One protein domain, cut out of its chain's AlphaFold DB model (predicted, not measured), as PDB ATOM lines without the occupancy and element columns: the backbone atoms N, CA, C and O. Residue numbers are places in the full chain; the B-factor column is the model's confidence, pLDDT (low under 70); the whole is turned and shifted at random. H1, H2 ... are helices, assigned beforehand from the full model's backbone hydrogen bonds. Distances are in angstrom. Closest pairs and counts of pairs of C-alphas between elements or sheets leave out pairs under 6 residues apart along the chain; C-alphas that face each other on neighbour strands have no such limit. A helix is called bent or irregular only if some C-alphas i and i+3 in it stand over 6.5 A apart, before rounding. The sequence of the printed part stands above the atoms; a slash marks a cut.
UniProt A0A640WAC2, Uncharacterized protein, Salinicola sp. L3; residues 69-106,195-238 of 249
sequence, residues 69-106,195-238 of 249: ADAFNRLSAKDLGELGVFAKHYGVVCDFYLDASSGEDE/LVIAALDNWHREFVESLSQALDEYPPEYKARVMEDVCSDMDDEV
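AT A GLANCE: This is residues 69 to 106 and 195 to 238 of the 249 residues of an uncharacterized protein of Salinicola sp. L3 (UniProt A0A640WAC2). A long helical hairpin, H4 and H5, is crossed by H3 at its open end, where the short helices H1 and H2 pack on H3 and H4. At the other end residues 216 to 222 stick out. The 82 printed residues, all helix by class, have H1 to H5 in order, only just compact, close to loose: radius of gyration of the C-alphas 14.1 A, spans 47 by 28 by 18 A.

HOW THE PARTS SIT: H1, residues 69 to 74, touches residues 90 to 91 alone of H3, residues 90 to 102; the closest C-alphas, Ala 69 and Tyr 90, are 5.7 A apart. H2, residues 81 to 86, is irregular, with C-alphas 82 and 85 7.2 A apart; it touches residues 196 to 200 alone of H4, residues 195 to 214, closest C-alphas Leu 83 and Ala 199, 6.7 A. H4 and H5, residues 220 to 238, form a hairpin at a shallow tilt of 15 degrees. Every O i to N i+4 pair is within hydrogen-bond range in H1, H3, H4 and H5; H2 has 0 of 2, but 2 of 3 O i to N i+3.

IN THESE COORDINATES: H1 begins at C-alpha 69 (69.424, -81.945, -14.197); H4 spans 28.4 A; H5, 26.6 A, ends at C-alpha 238 (68.644, -77.788, -4.167).

THE WHOLE: Residues 107 to 194 are cut out, a 17.1 A gap between C-alphas 106 and 195. Residues 95 to 106, 195 and 235 to 238 have pLDDT under 70.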
ATOM      1  N   ALA A  69      70.293 -82.751 -13.351       88.56
ATOM      2  CA  ALA A  69      69.424 -81.945 -14.197       88.56
ATOM      3  C   ALA A  69      69.221 -82.567 -15.589       88.56
ATOM      4  O   ALA A  69      68.094 -82.626 -16.097       88.56
ATOM      5  N   ASP A  70      70.285 -83.082 -16.208       91.12
ATOM      6  CA  ASP A  70      70.227 -83.730 -17.518       91.12
ATOM      7  C   ASP A  70      69.509 -85.081 -17.455       91.12
ATOM      8  O   ASP A  70      68.682 -85.391 -18.325       91.12
ATOM      9  N   ALA A  71      69.748 -85.860 -16.396       91.56
ATOM     10  CA  ALA A  71      69.026 -87.099 -16.143       91.56
ATOM     11  C   ALA A  71      67.515 -86.846 -16.005       91.56
ATOM     12  O   ALA A  71      66.725 -87.520 -16.672       91.56
ATOM     13  N   PHE A  72      67.108 -85.832 -15.232       91.50
ATOM     14  CA  PHE A  72      65.710 -85.413 -15.099       91.50
ATOM     15  C   PHE A  72      65.124 -84.969 -16.443       91.50
ATOM     16  O   PHE A  72      64.056 -85.425 -16.857       91.50
ATOM     17  N   ASN A  73      65.831 -84.100 -17.167       89.69
ATOM     18  CA  ASN A  73      65.361 -83.532 -18.430       89.69
ATOM     19  C   ASN A  73      65.223 -84.579 -19.547       89.69
ATOM     20  O   ASN A  73      64.448 -84.382 -20.491       89.69
ATOM     21  N   ARG A  74      65.949 -85.697 -19.445       91.94
ATOM     22  CA  ARG A  74      65.842 -86.846 -20.349       91.94
ATOM     23  C   ARG A  74      64.588 -87.692 -20.103       91.94
ATOM     24  O   ARG A  74      64.138 -88.358 -21.040       91.94
ATOM     25  N   LEU A  75      64.032 -87.692 -18.890       89.62
ATOM     26  CA  LEU A  75      62.854 -88.494 -18.551       89.62
ATOM     27  C   LEU A  75      61.600 -88.002 -19.282       89.62
ATOM     28  O   LEU A  75      61.426 -86.817 -19.581       89.62
ATOM     29  N   SER A  76      60.698 -88.936 -19.596       88.69
ATOM     30  CA  SER A  76      59.403 -88.565 -20.159       88.69
ATOM     31  C   SER A  76      58.500 -87.975 -19.075       88.69
ATOM     32  O   SER A  76      58.623 -88.307 -17.898       88.69
ATOM     33  N   ALA A  77      57.516 -87.159 -19.466       86.19
ATOM     34  CA  ALA A  77      56.523 -86.636 -18.522       86.19
ATOM     35  C   ALA A  77      55.779 -87.750 -17.759       86.19
ATOM     36  O   ALA A  77      55.325 -87.532 -16.643       86.19
ATOM     37  N   LYS A  78      55.663 -88.944 -18.354       87.31
ATOM     38  CA  LYS A  78      55.066 -90.111 -17.699       87.31
ATOM     39  C   LYS A  78      55.974 -90.664 -16.598       87.31
ATOM     40  O   LYS A  78      55.468 -91.023 -15.542       87.31
ATOM     41  N   ASP A  79      57.278 -90.735 -16.851       86.69
ATOM     42  CA  ASP A  79      58.253 -91.278 -15.898       86.69
ATOM     43  C   ASP A  79      58.521 -90.307 -14.740       86.69
ATOM     44  O   ASP A  79      58.885 -90.730 -13.652       86.69
ATOM     45  N   LEU A  80      58.279 -89.010 -14.956       86.50
ATOM     46  CA  LEU A  80      58.331 -87.967 -13.926       86.50
ATOM     47  C   LEU A  80      57.070 -87.894 -13.046       86.50
ATOM     48  O   LEU A  80      57.035 -87.116 -12.094       86.50
ATOM     49  N   GLY A  81      56.018 -88.657 -13.362       86.56
ATOM     50  CA  GLY A  81      54.781 -88.679 -12.582       86.56
ATOM     51  C   GLY A  81      54.158 -87.289 -12.425       86.56
ATOM     52  O   GLY A  81      53.842 -86.620 -13.412       86.56
ATOM     53  N   GLU A  82      53.980 -86.849 -11.178       81.75
ATOM     54  CA  GLU A  82      53.414 -85.533 -10.857       81.75
ATOM     55  C   GLU A  82      54.269 -84.395 -11.432       81.75
ATOM     56  O   GLU A  82      53.730 -83.464 -12.027       81.75
ATOM     57  N   LEU A  83      55.600 -84.522 -11.393       85.94
ATOM     58  CA  LEU A  83      56.535 -83.538 -11.949       85.94
ATOM     59  C   LEU A  83      56.575 -83.524 -13.482       85.94
ATOM     60  O   LEU A  83      57.307 -82.728 -14.069       85.94
ATOM     61  N   GLY A  84      55.779 -84.350 -14.168       86.31
ATOM     62  CA  GLY A  84      55.757 -84.421 -15.629       86.31
ATOM     63  C   GLY A  84      55.456 -83.092 -16.325       86.31
ATOM     64  O   GLY A  84      55.871 -82.888 -17.468       86.31
ATOM     65  N   VAL A  85      54.793 -82.155 -15.638       81.31
ATOM     66  CA  VAL A  85      54.590 -80.786 -16.137       81.31
ATOM     67  C   VAL A  85      55.905 -80.028 -16.343       81.31
ATOM     68  O   VAL A  85      55.981 -79.190 -17.238       81.31
ATOM     69  N   PHE A  86      56.940 -80.373 -15.579       82.75
ATOM     70  CA  PHE A  86      58.267 -79.771 -15.607       82.75
ATOM     71  C   PHE A  86      59.265 -80.534 -16.483       82.75
ATOM     72  O   PHE A  86      60.458 -80.247 -16.442       82.75
ATOM     73  N   ALA A  87      58.817 -81.502 -17.288       85.31
ATOM     74  CA  ALA A  87      59.710 -82.245 -18.173       85.31
ATOM     75  C   ALA A  87      60.573 -81.291 -19.021       85.31
ATOM     76  O   ALA A  87      60.036 -80.405 -19.690       85.31
ATOM     77  N   LYS A  88      61.897 -81.512 -19.025       85.56
ATOM     78  CA  LYS A  88      62.922 -80.662 -19.679       85.56
ATOM     79  C   LYS A  88      63.151 -79.287 -19.036       85.56
ATOM     80  O   LYS A  88      63.793 -78.426 -19.638       85.56
ATOM     81  N   HIS A  89      62.595 -79.065 -17.854       82.88
ATOM     82  CA  HIS A  89      62.637 -77.797 -17.142       82.88
ATOM     83  C   HIS A  89      63.055 -77.990 -15.679       82.88
ATOM     84  O   HIS A  89      62.492 -77.335 -14.810       82.88
ATOM     85  N   TYR A  90      64.042 -78.857 -15.408       81.94
ATOM     86  CA  TYR A  90      64.522 -79.122 -14.043       81.94
ATOM     87  C   TYR A  90      64.890 -77.848 -13.266       81.94
ATOM     88  O   TYR A  90      64.396 -77.660 -12.163       81.94
ATOM     89  N   GLY A  91      65.631 -76.916 -13.881       75.56
ATOM     90  CA  GLY A  91      65.990 -75.646 -13.231       75.56
ATOM     91  C   GLY A  91      64.780 -74.842 -12.738       75.56
ATOM     92  O   GLY A  91      64.812 -74.312 -11.639       75.56
ATOM     93  N   VAL A  92      63.659 -74.869 -13.472       73.44
ATOM     94  CA  VAL A  92      62.417 -74.199 -13.042       73.44
ATOM     95  C   VAL A  92      61.826 -74.870 -11.798       73.44
ATOM     96  O   VAL A  92      61.224 -74.199 -10.968       73.44
ATOM     97  N   VAL A  93      61.985 -76.191 -11.649       74.00
ATOM     98  CA  VAL A  93      61.559 -76.923 -10.441       74.00
ATOM     99  C   VAL A  93      62.406 -76.520  -9.239       74.00
ATOM    100  O   VAL A  93      61.856 -76.312  -8.160       74.00
ATOM    101  N   CYS A  94      63.720 -76.378  -9.428       70.12
ATOM    102  CA  CYS A  94      64.631 -75.934  -8.376       70.12
ATOM    103  C   CYS A  94      64.370 -74.475  -7.977       70.12
ATOM    104  O   CYS A  94      64.356 -74.169  -6.790       70.12
ATOM    105  N   ASP A  95      64.044 -73.600  -8.930       67.31
ATOM    106  CA  ASP A  95      63.660 -72.212  -8.642       67.31
ATOM    107  C   ASP A  95      62.404 -72.146  -7.747       67.31
ATOM    108  O   ASP A  95      62.363 -71.393  -6.775       67.31
ATOM    109  N   PHE A  96      61.404 -73.010  -7.986       63.03
ATOM    110  CA  PHE A  96      60.243 -73.145  -7.088       63.03
ATOM    111  C   PHE A  96      60.630 -73.550  -5.658       63.03
ATOM    112  O   PHE A  96      59.948 -73.165  -4.707       63.03
ATOM    113  N   TYR A  97      61.679 -74.358  -5.503       58.72
ATOM    114  CA  TYR A  97      62.181 -74.793  -4.201       58.72
ATOM    115  C   TYR A  97      62.924 -73.653  -3.484       58.72
ATOM    116  O   TYR A  97      62.699 -73.412  -2.295       58.72
ATOM    117  N   LEU A  98      63.764 -72.916  -4.216       54.47
ATOM    118  CA  LEU A  98      64.543 -71.783  -3.714       54.47
ATOM    119  C   LEU A  98      63.650 -70.673  -3.157       54.47
ATOM    120  O   LEU A  98      63.832 -70.254  -2.010       54.47
ATOM    121  N   ASP A  99      62.629 -70.273  -3.903       55.03
ATOM    122  CA  ASP A  99      61.760 -69.158  -3.514       55.03
ATOM    123  C   ASP A  99      60.826 -69.508  -2.354       55.03
ATOM    124  O   ASP A  99      60.589 -68.709  -1.448       55.03
ATOM    125  N   ALA A 100      60.383 -70.761  -2.282       50.75
ATOM    126  CA  ALA A 100      59.651 -71.255  -1.122       50.75
ATOM    127  C   ALA A 100      60.472 -71.207   0.178       50.75
ATOM    128  O   ALA A 100      59.914 -71.063   1.271       50.75
ATOM    129  N   SER A 101      61.793 -71.390   0.063       47.22
ATOM    130  CA  SER A 101      62.724 -71.450   1.190       47.22
ATOM    131  C   SER A 101      63.210 -70.069   1.651       47.22
ATOM    132  O   SER A 101      63.563 -69.916   2.823       47.22
ATOM    133  N   SER A 102      63.162 -69.055   0.777       48.69
ATOM    134  CA  SER A 102      63.513 -67.662   1.096       48.69
ATOM    135  C   SER A 102      62.412 -66.934   1.879       48.69
ATOM    136  O   SER A 102      62.698 -66.000   2.629       48.69
ATOM    137  N   GLY A 103      61.157 -67.389   1.771       41.28
ATOM    138  CA  GLY A 103      60.016 -66.796   2.471       41.28
ATOM    139  C   GLY A 103      59.582 -65.436   1.915       41.28
ATOM    140  O   GLY A 103      58.752 -64.769   2.539       41.28
ATOM    141  N   GLU A 104      60.121 -65.029   0.766       41.19
ATOM    142  CA  GLU A 104      59.685 -63.842   0.038       41.19
ATOM    143  C   GLU A 104      58.446 -64.198  -0.801       41.19
ATOM    144  O   GLU A 104      58.456 -65.139  -1.586       41.19
ATOM    145  N   ASP A 105      57.336 -63.473  -0.615       41.09
ATOM    146  CA  ASP A 105      56.059 -63.708  -1.318       41.09
ATOM    147  C   ASP A 105      56.092 -63.235  -2.800       41.09
ATOM    148  O   ASP A 105      55.050 -62.910  -3.384       41.09
ATOM    149  N   GLU A 106      57.269 -63.144  -3.427       40.22
ATOM    150  CA  GLU A 106      57.384 -62.800  -4.844       40.22
ATOM    151  C   GLU A 106      57.232 -64.063  -5.692       40.22
ATOM    152  O   GLU A 106      58.140 -64.859  -5.868       40.22
ATOM    153  N   LEU A 195      53.675 -78.191  -2.701       69.19
ATOM    154  CA  LEU A 195      53.350 -79.382  -3.477       69.19
ATOM    155  C   LEU A 195      54.506 -79.749  -4.408       69.19
ATOM    156  O   LEU A 195      54.854 -80.921  -4.490       69.19
ATOM    157  N   VAL A 196      55.122 -78.755  -5.055       74.38
ATOM    158  CA  VAL A 196      56.289 -78.960  -5.925       74.38
ATOM    159  C   VAL A 196      57.473 -79.501  -5.124       74.38
ATOM    160  O   VAL A 196      58.064 -80.489  -5.543       74.38
ATOM    161  N   ILE A 197      57.755 -78.940  -3.943       74.81
ATOM    162  CA  ILE A 197      58.807 -79.422  -3.034       74.81
ATOM    163  C   ILE A 197      58.561 -80.874  -2.643       74.81
ATOM    164  O   ILE A 197      59.438 -81.709  -2.808       74.81
ATOM    165  N   ALA A 198      57.357 -81.198  -2.167       77.75
ATOM    166  CA  ALA A 198      57.050 -82.561  -1.746       77.75
ATOM    167  C   ALA A 198      57.186 -83.570  -2.901       77.75
ATOM    168  O   ALA A 198      57.640 -84.695  -2.686       77.75
ATOM    169  N   ALA A 199      56.808 -83.169  -4.118       83.00
ATOM    170  CA  ALA A 199      56.970 -83.987  -5.312       83.00
ATOM    171  C   ALA A 199      58.451 -84.142  -5.708       83.00
ATOM    172  O   ALA A 199      58.865 -85.251  -6.050       83.00
ATOM    173  N   LEU A 200      59.252 -83.073  -5.617       83.50
ATOM    174  CA  LEU A 200      60.696 -83.096  -5.873       83.50
ATOM    175  C   LEU A 200      61.436 -83.976  -4.861       83.50
ATOM    176  O   LEU A 200      62.162 -84.876  -5.273       83.50
ATOM    177  N   ASP A 201      61.173 -83.811  -3.563       83.56
ATOM    178  CA  ASP A 201      61.752 -84.633  -2.492       83.56
ATOM    179  C   ASP A 201      61.450 -86.124  -2.690       83.56
ATOM    180  O   ASP A 201      62.277 -86.998  -2.403       83.56
ATOM    181  N   ASN A 202      60.232 -86.440  -3.142       86.69
ATOM    182  CA  ASN A 202      59.851 -87.814  -3.434       86.69
ATOM    183  C   ASN A 202      60.613 -88.351  -4.651       86.69
ATOM    184  O   ASN A 202      61.162 -89.448  -4.583       86.69
ATOM    185  N   TRP A 203      60.697 -87.563  -5.726       89.25
ATOM    186  CA  TRP A 203      61.442 -87.936  -6.926       89.25
ATOM    187  C   TRP A 203      62.931 -88.158  -6.634       89.25
ATOM    188  O   TRP A 203      63.485 -89.177  -7.041       89.25
ATOM    189  N   HIS A 204      63.571 -87.270  -5.867       87.81
ATOM    190  CA  HIS A 204      64.964 -87.426  -5.440       87.81
ATOM    191  C   HIS A 204      65.189 -88.719  -4.667       87.81
ATOM    192  O   HIS A 204      66.133 -89.454  -4.948       87.81
ATOM    193  N   ARG A 205      64.305 -89.038  -3.718       88.62
ATOM    194  CA  ARG A 205      64.402 -90.277  -2.940       88.62
ATOM    195  C   ARG A 205      64.306 -91.515  -3.826       88.62
ATOM    196  O   ARG A 205      65.125 -92.420  -3.688       88.62
ATOM    197  N   GLU A 206      63.333 -91.545  -4.734       90.62
ATOM    198  CA  GLU A 206      63.153 -92.649  -5.685       90.62
ATOM    199  C   GLU A 206      64.353 -92.777  -6.634       90.62
ATOM    200  O   GLU A 206      64.797 -93.886  -6.935       90.62
ATOM    201  N   PHE A 207      64.922 -91.650  -7.066       91.31
ATOM    202  CA  PHE A 207      66.118 -91.613  -7.901       91.31
ATOM    203  C   PHE A 207      67.341 -92.194  -7.179       91.31
ATOM    204  O   PHE A 207      68.011 -93.072  -7.723       91.31
ATOM    205  N   VAL A 208      67.597 -91.762  -5.940       91.62
ATOM    206  CA  VAL A 208      68.698 -92.261  -5.097       91.62
ATOM    207  C   VAL A 208      68.531 -93.752  -4.800       91.62
ATOM    208  O   VAL A 208      69.494 -94.515  -4.884       91.62
ATOM    209  N   GLU A 209      67.310 -94.203  -4.501       93.44
ATOM    210  CA  GLU A 209      67.020 -95.623  -4.298       93.44
ATOM    211  C   GLU A 209      67.281 -96.435  -5.574       93.44
ATOM    212  O   GLU A 209      67.976 -97.454  -5.530       93.44
ATOM    213  N   SER A 210      66.801 -95.957  -6.726       93.75
ATOM    214  CA  SER A 210      67.038 -96.607  -8.015       93.75
ATOM    215  C   SER A 210      68.523 -96.649  -8.380       93.75
ATOM    216  O   SER A 210      68.971 -97.650  -8.942       93.75
ATOM    217  N   LEU A 211      69.288 -95.595  -8.080       94.88
ATOM    218  CA  LEU A 211      70.732 -95.556  -8.305       94.88
ATOM    219  C   LEU A 211      71.451 -96.565  -7.407       94.88
ATOM    220  O   LEU A 211      72.264 -97.352  -7.892       94.88
ATOM    221  N   SER A 212      71.102 -96.594  -6.121       94.69
ATOM    222  CA  SER A 212      71.657 -97.544  -5.155       94.69
ATOM    223  C   SER A 212      71.435 -98.992  -5.602       94.69
ATOM    224  O   SER A 212      72.393 -99.766  -5.611       94.69
ATOM    225  N   GLN A 213      70.218 -99.331  -6.045       95.56
ATOM    226  CA  GLN A 213      69.880-100.659  -6.571       95.56
ATOM    227  C   GLN A 213      70.671-100.993  -7.843       95.56
ATOM    228  O   GLN A 213      71.191-102.097  -7.991       95.56
ATOM    229  N   ALA A 214      70.812-100.037  -8.764       94.38
ATOM    230  CA  ALA A 214      71.551-100.250 -10.006       94.38
ATOM    231  C   ALA A 214      73.061-100.485  -9.775       94.38
ATOM    232  O   ALA A 214      73.733-101.109 -10.600       94.38
ATOM    233  N   LEU A 215      73.581-100.022  -8.635       94.88
ATOM    234  CA  LEU A 215      74.964-100.197  -8.197       94.88
ATOM    235  C   LEU A 215      75.182-101.420  -7.290       94.88
ATOM    236  O   LEU A 215      76.325-101.688  -6.931       94.88
ATOM    237  N   ASP A 216      74.147-102.182  -6.919       93.38
ATOM    238  CA  ASP A 216      74.271-103.294  -5.952       93.38
ATOM    239  C   ASP A 216      75.265-104.373  -6.380       93.38
ATOM    240  O   ASP A 216      75.898-105.033  -5.557       93.38
ATOM    241  N   GLU A 217      75.420-104.546  -7.686       89.00
ATOM    242  CA  GLU A 217      76.316-105.541  -8.243       89.00
ATOM    243  C   GLU A 217      77.713-104.976  -8.596       89.00
ATOM    244  O   GLU A 217      78.491-105.661  -9.265       89.00
ATOM    245  N   TYR A 218      78.012-103.727  -8.225       93.25
ATOM    246  CA  TYR A 218      79.320-103.077  -8.383       93.25
ATOM    247  C   TYR A 218      80.143-103.166  -7.079       93.25
ATOM    248  O   TYR A 218      79.589-103.478  -6.022       93.25
ATOM    249  N   PRO A 219      81.471-102.920  -7.113       93.12
ATOM    250  CA  PRO A 219      82.277-102.859  -5.892       93.12
ATOM    251  C   PRO A 219      81.697-101.850  -4.877       93.12
ATOM    252  O   PRO A 219      81.325-100.750  -5.297       93.12
ATOM    253  N   PRO A 220      81.643-102.166  -3.566       91.81
ATOM    254  CA  PRO A 220      81.127-101.250  -2.543       91.81
ATOM    255  C   PRO A 220      81.796 -99.871  -2.559       91.81
ATOM    256  O   PRO A 220      81.134 -98.854  -2.388       91.81
ATOM    257  N   GLU A 221      83.097 -99.839  -2.820       93.44
ATOM    258  CA  GLU A 221      83.915 -98.634  -2.897       93.44
ATOM    259  C   GLU A 221      83.563 -97.778  -4.121       93.44
ATOM    260  O   GLU A 221      83.492 -96.556  -4.017       93.44
ATOM    261  N   TYR A 222      83.281 -98.416  -5.262       94.25
ATOM    262  CA  TYR A 222      82.781 -97.730  -6.455       94.25
ATOM    263  C   TYR A 222      81.377 -97.184  -6.211       94.25
ATOM    264  O   TYR A 222      81.112 -96.021  -6.494       94.25
ATOM    265  N   LYS A 223      80.487 -97.997  -5.624       94.31
ATOM    266  CA  LYS A 223      79.140 -97.562  -5.236       94.31
ATOM    267  C   LYS A 223      79.209 -96.342  -4.319       94.31
ATOM    268  O   LYS A 223      78.509 -95.372  -4.575       94.31
ATOM    269  N   ALA A 224      80.066 -96.365  -3.299       92.12
ATOM    270  CA  ALA A 224      80.255 -95.235  -2.395       92.12
ATOM    271  C   ALA A 224      80.705 -93.971  -3.142       92.12
ATOM    272  O   ALA A 224      80.106 -92.920  -2.942       92.12
ATOM    273  N   ARG A 225      81.687 -94.085  -4.049       93.94
ATOM    274  CA  ARG A 225      82.176 -92.955  -4.851       93.94
ATOM    275  C   ARG A 225      81.094 -92.356  -5.753       93.94
ATOM    276  O   ARG A 225      80.932 -91.145  -5.789       93.94
ATOM    277  N   VAL A 226      80.332 -93.203  -6.450       94.25
ATOM    278  CA  VAL A 226      79.225 -92.757  -7.313       94.25
ATOM    279  C   VAL A 226      78.134 -92.068  -6.502       94.25
ATOM    280  O   VAL A 226      77.645 -91.020  -6.909       94.25
ATOM    281  N   MET A 227      77.750 -92.643  -5.361       93.25
ATOM    282  CA  MET A 227      76.725 -92.054  -4.499       93.25
ATOM    283  C   MET A 227      77.185 -90.719  -3.907       93.25
ATOM    284  O   MET A 227      76.382 -89.801  -3.831       93.25
ATOM    285  N   GLU A 228      78.455 -90.595  -3.518       91.25
ATOM    286  CA  GLU A 228      79.029 -89.341  -3.019       91.25
ATOM    287  C   GLU A 228      78.931 -88.223  -4.066       91.25
ATOM    288  O   GLU A 228      78.333 -87.189  -3.783       91.25
ATOM    289  N   ASP A 229      79.452 -88.444  -5.278       91.00
ATOM    290  CA  ASP A 229      79.490 -87.402  -6.311       91.00
ATOM    291  C   ASP A 229      78.077 -87.050  -6.816       91.00
ATOM    292  O   ASP A 229      77.717 -85.876  -6.879       91.00
ATOM    293  N   VAL A 230      77.234 -88.053  -7.105       89.81
ATOM    294  CA  VAL A 230      75.874 -87.808  -7.620       89.81
ATOM    295  C   VAL A 230      74.975 -87.166  -6.562       89.81
ATOM    296  O   VAL A 230      74.185 -86.291  -6.897       89.81
ATOM    297  N   CYS A 231      75.056 -87.569  -5.289       86.56
ATOM    298  CA  CYS A 231      74.248 -86.928  -4.248       86.56
ATOM    299  C   CYS A 231      74.767 -85.530  -3.884       86.56
ATOM    300  O   CYS A 231      73.951 -84.674  -3.557       86.56
ATOM    301  N   SER A 232      76.079 -85.276  -3.979       85.44
ATOM    302  CA  SER A 232      76.625 -83.925  -3.800       85.44
ATOM    303  C   SER A 232      76.088 -82.958  -4.859       85.44
ATOM    304  O   SER A 232      75.710 -81.845  -4.510       85.44
ATOM    305  N   ASP A 233      75.987 -83.394  -6.120       81.56
ATOM    306  CA  ASP A 233      75.380 -82.617  -7.215       81.56
ATOM    307  C   ASP A 233      73.935 -82.198  -6.886       81.56
ATOM    308  O   ASP A 233      73.548 -81.040  -7.029       81.56
ATOM    309  N   MET A 234      73.142 -83.127  -6.340       76.56
ATOM    310  CA  MET A 234      71.758 -82.851  -5.921       76.56
ATOM    311  C   MET A 234      71.678 -81.821  -4.788       76.56
ATOM    312  O   MET A 234      70.776 -80.981  -4.787       76.56
ATOM    313  N   ASP A 235      72.594 -81.900  -3.820       69.62
ATOM    314  CA  ASP A 235      72.645 -80.988  -2.674       69.62
ATOM    315  C   ASP A 235      73.090 -79.574  -3.092       69.62
ATOM    316  O   ASP A 235      72.572 -78.582  -2.562       69.62
ATOM    317  N   ASP A 236      73.998 -79.471  -4.068       64.56
ATOM    318  CA  ASP A 236      74.463 -78.200  -4.628       64.56
ATOM    319  C   ASP A 236      73.373 -77.499  -5.465       64.56
ATOM    320  O   ASP A 236      73.286 -76.267  -5.455       64.56
ATOM    321  N   GLU A 237      72.495 -78.258  -6.132       60.28
ATOM    322  CA  GLU A 237      71.399 -77.713  -6.950       60.28
ATOM    323  C   GLU A 237      70.113 -77.375  -6.158       60.28
ATOM    324  O   GLU A 237      69.282 -76.616  -6.666       60.28
ATOM    325  N   VAL A 238      69.918 -77.902  -4.932       53.88
ATOM    326  CA  VAL A 238      68.644 -77.788  -4.167       53.88
ATOM    327  C   VAL A 238      68.785 -77.202  -2.732       53.88
ATOM    328  O   VAL A 238      67.788 -76.879  -2.094       53.88
TER     329      VAL A 238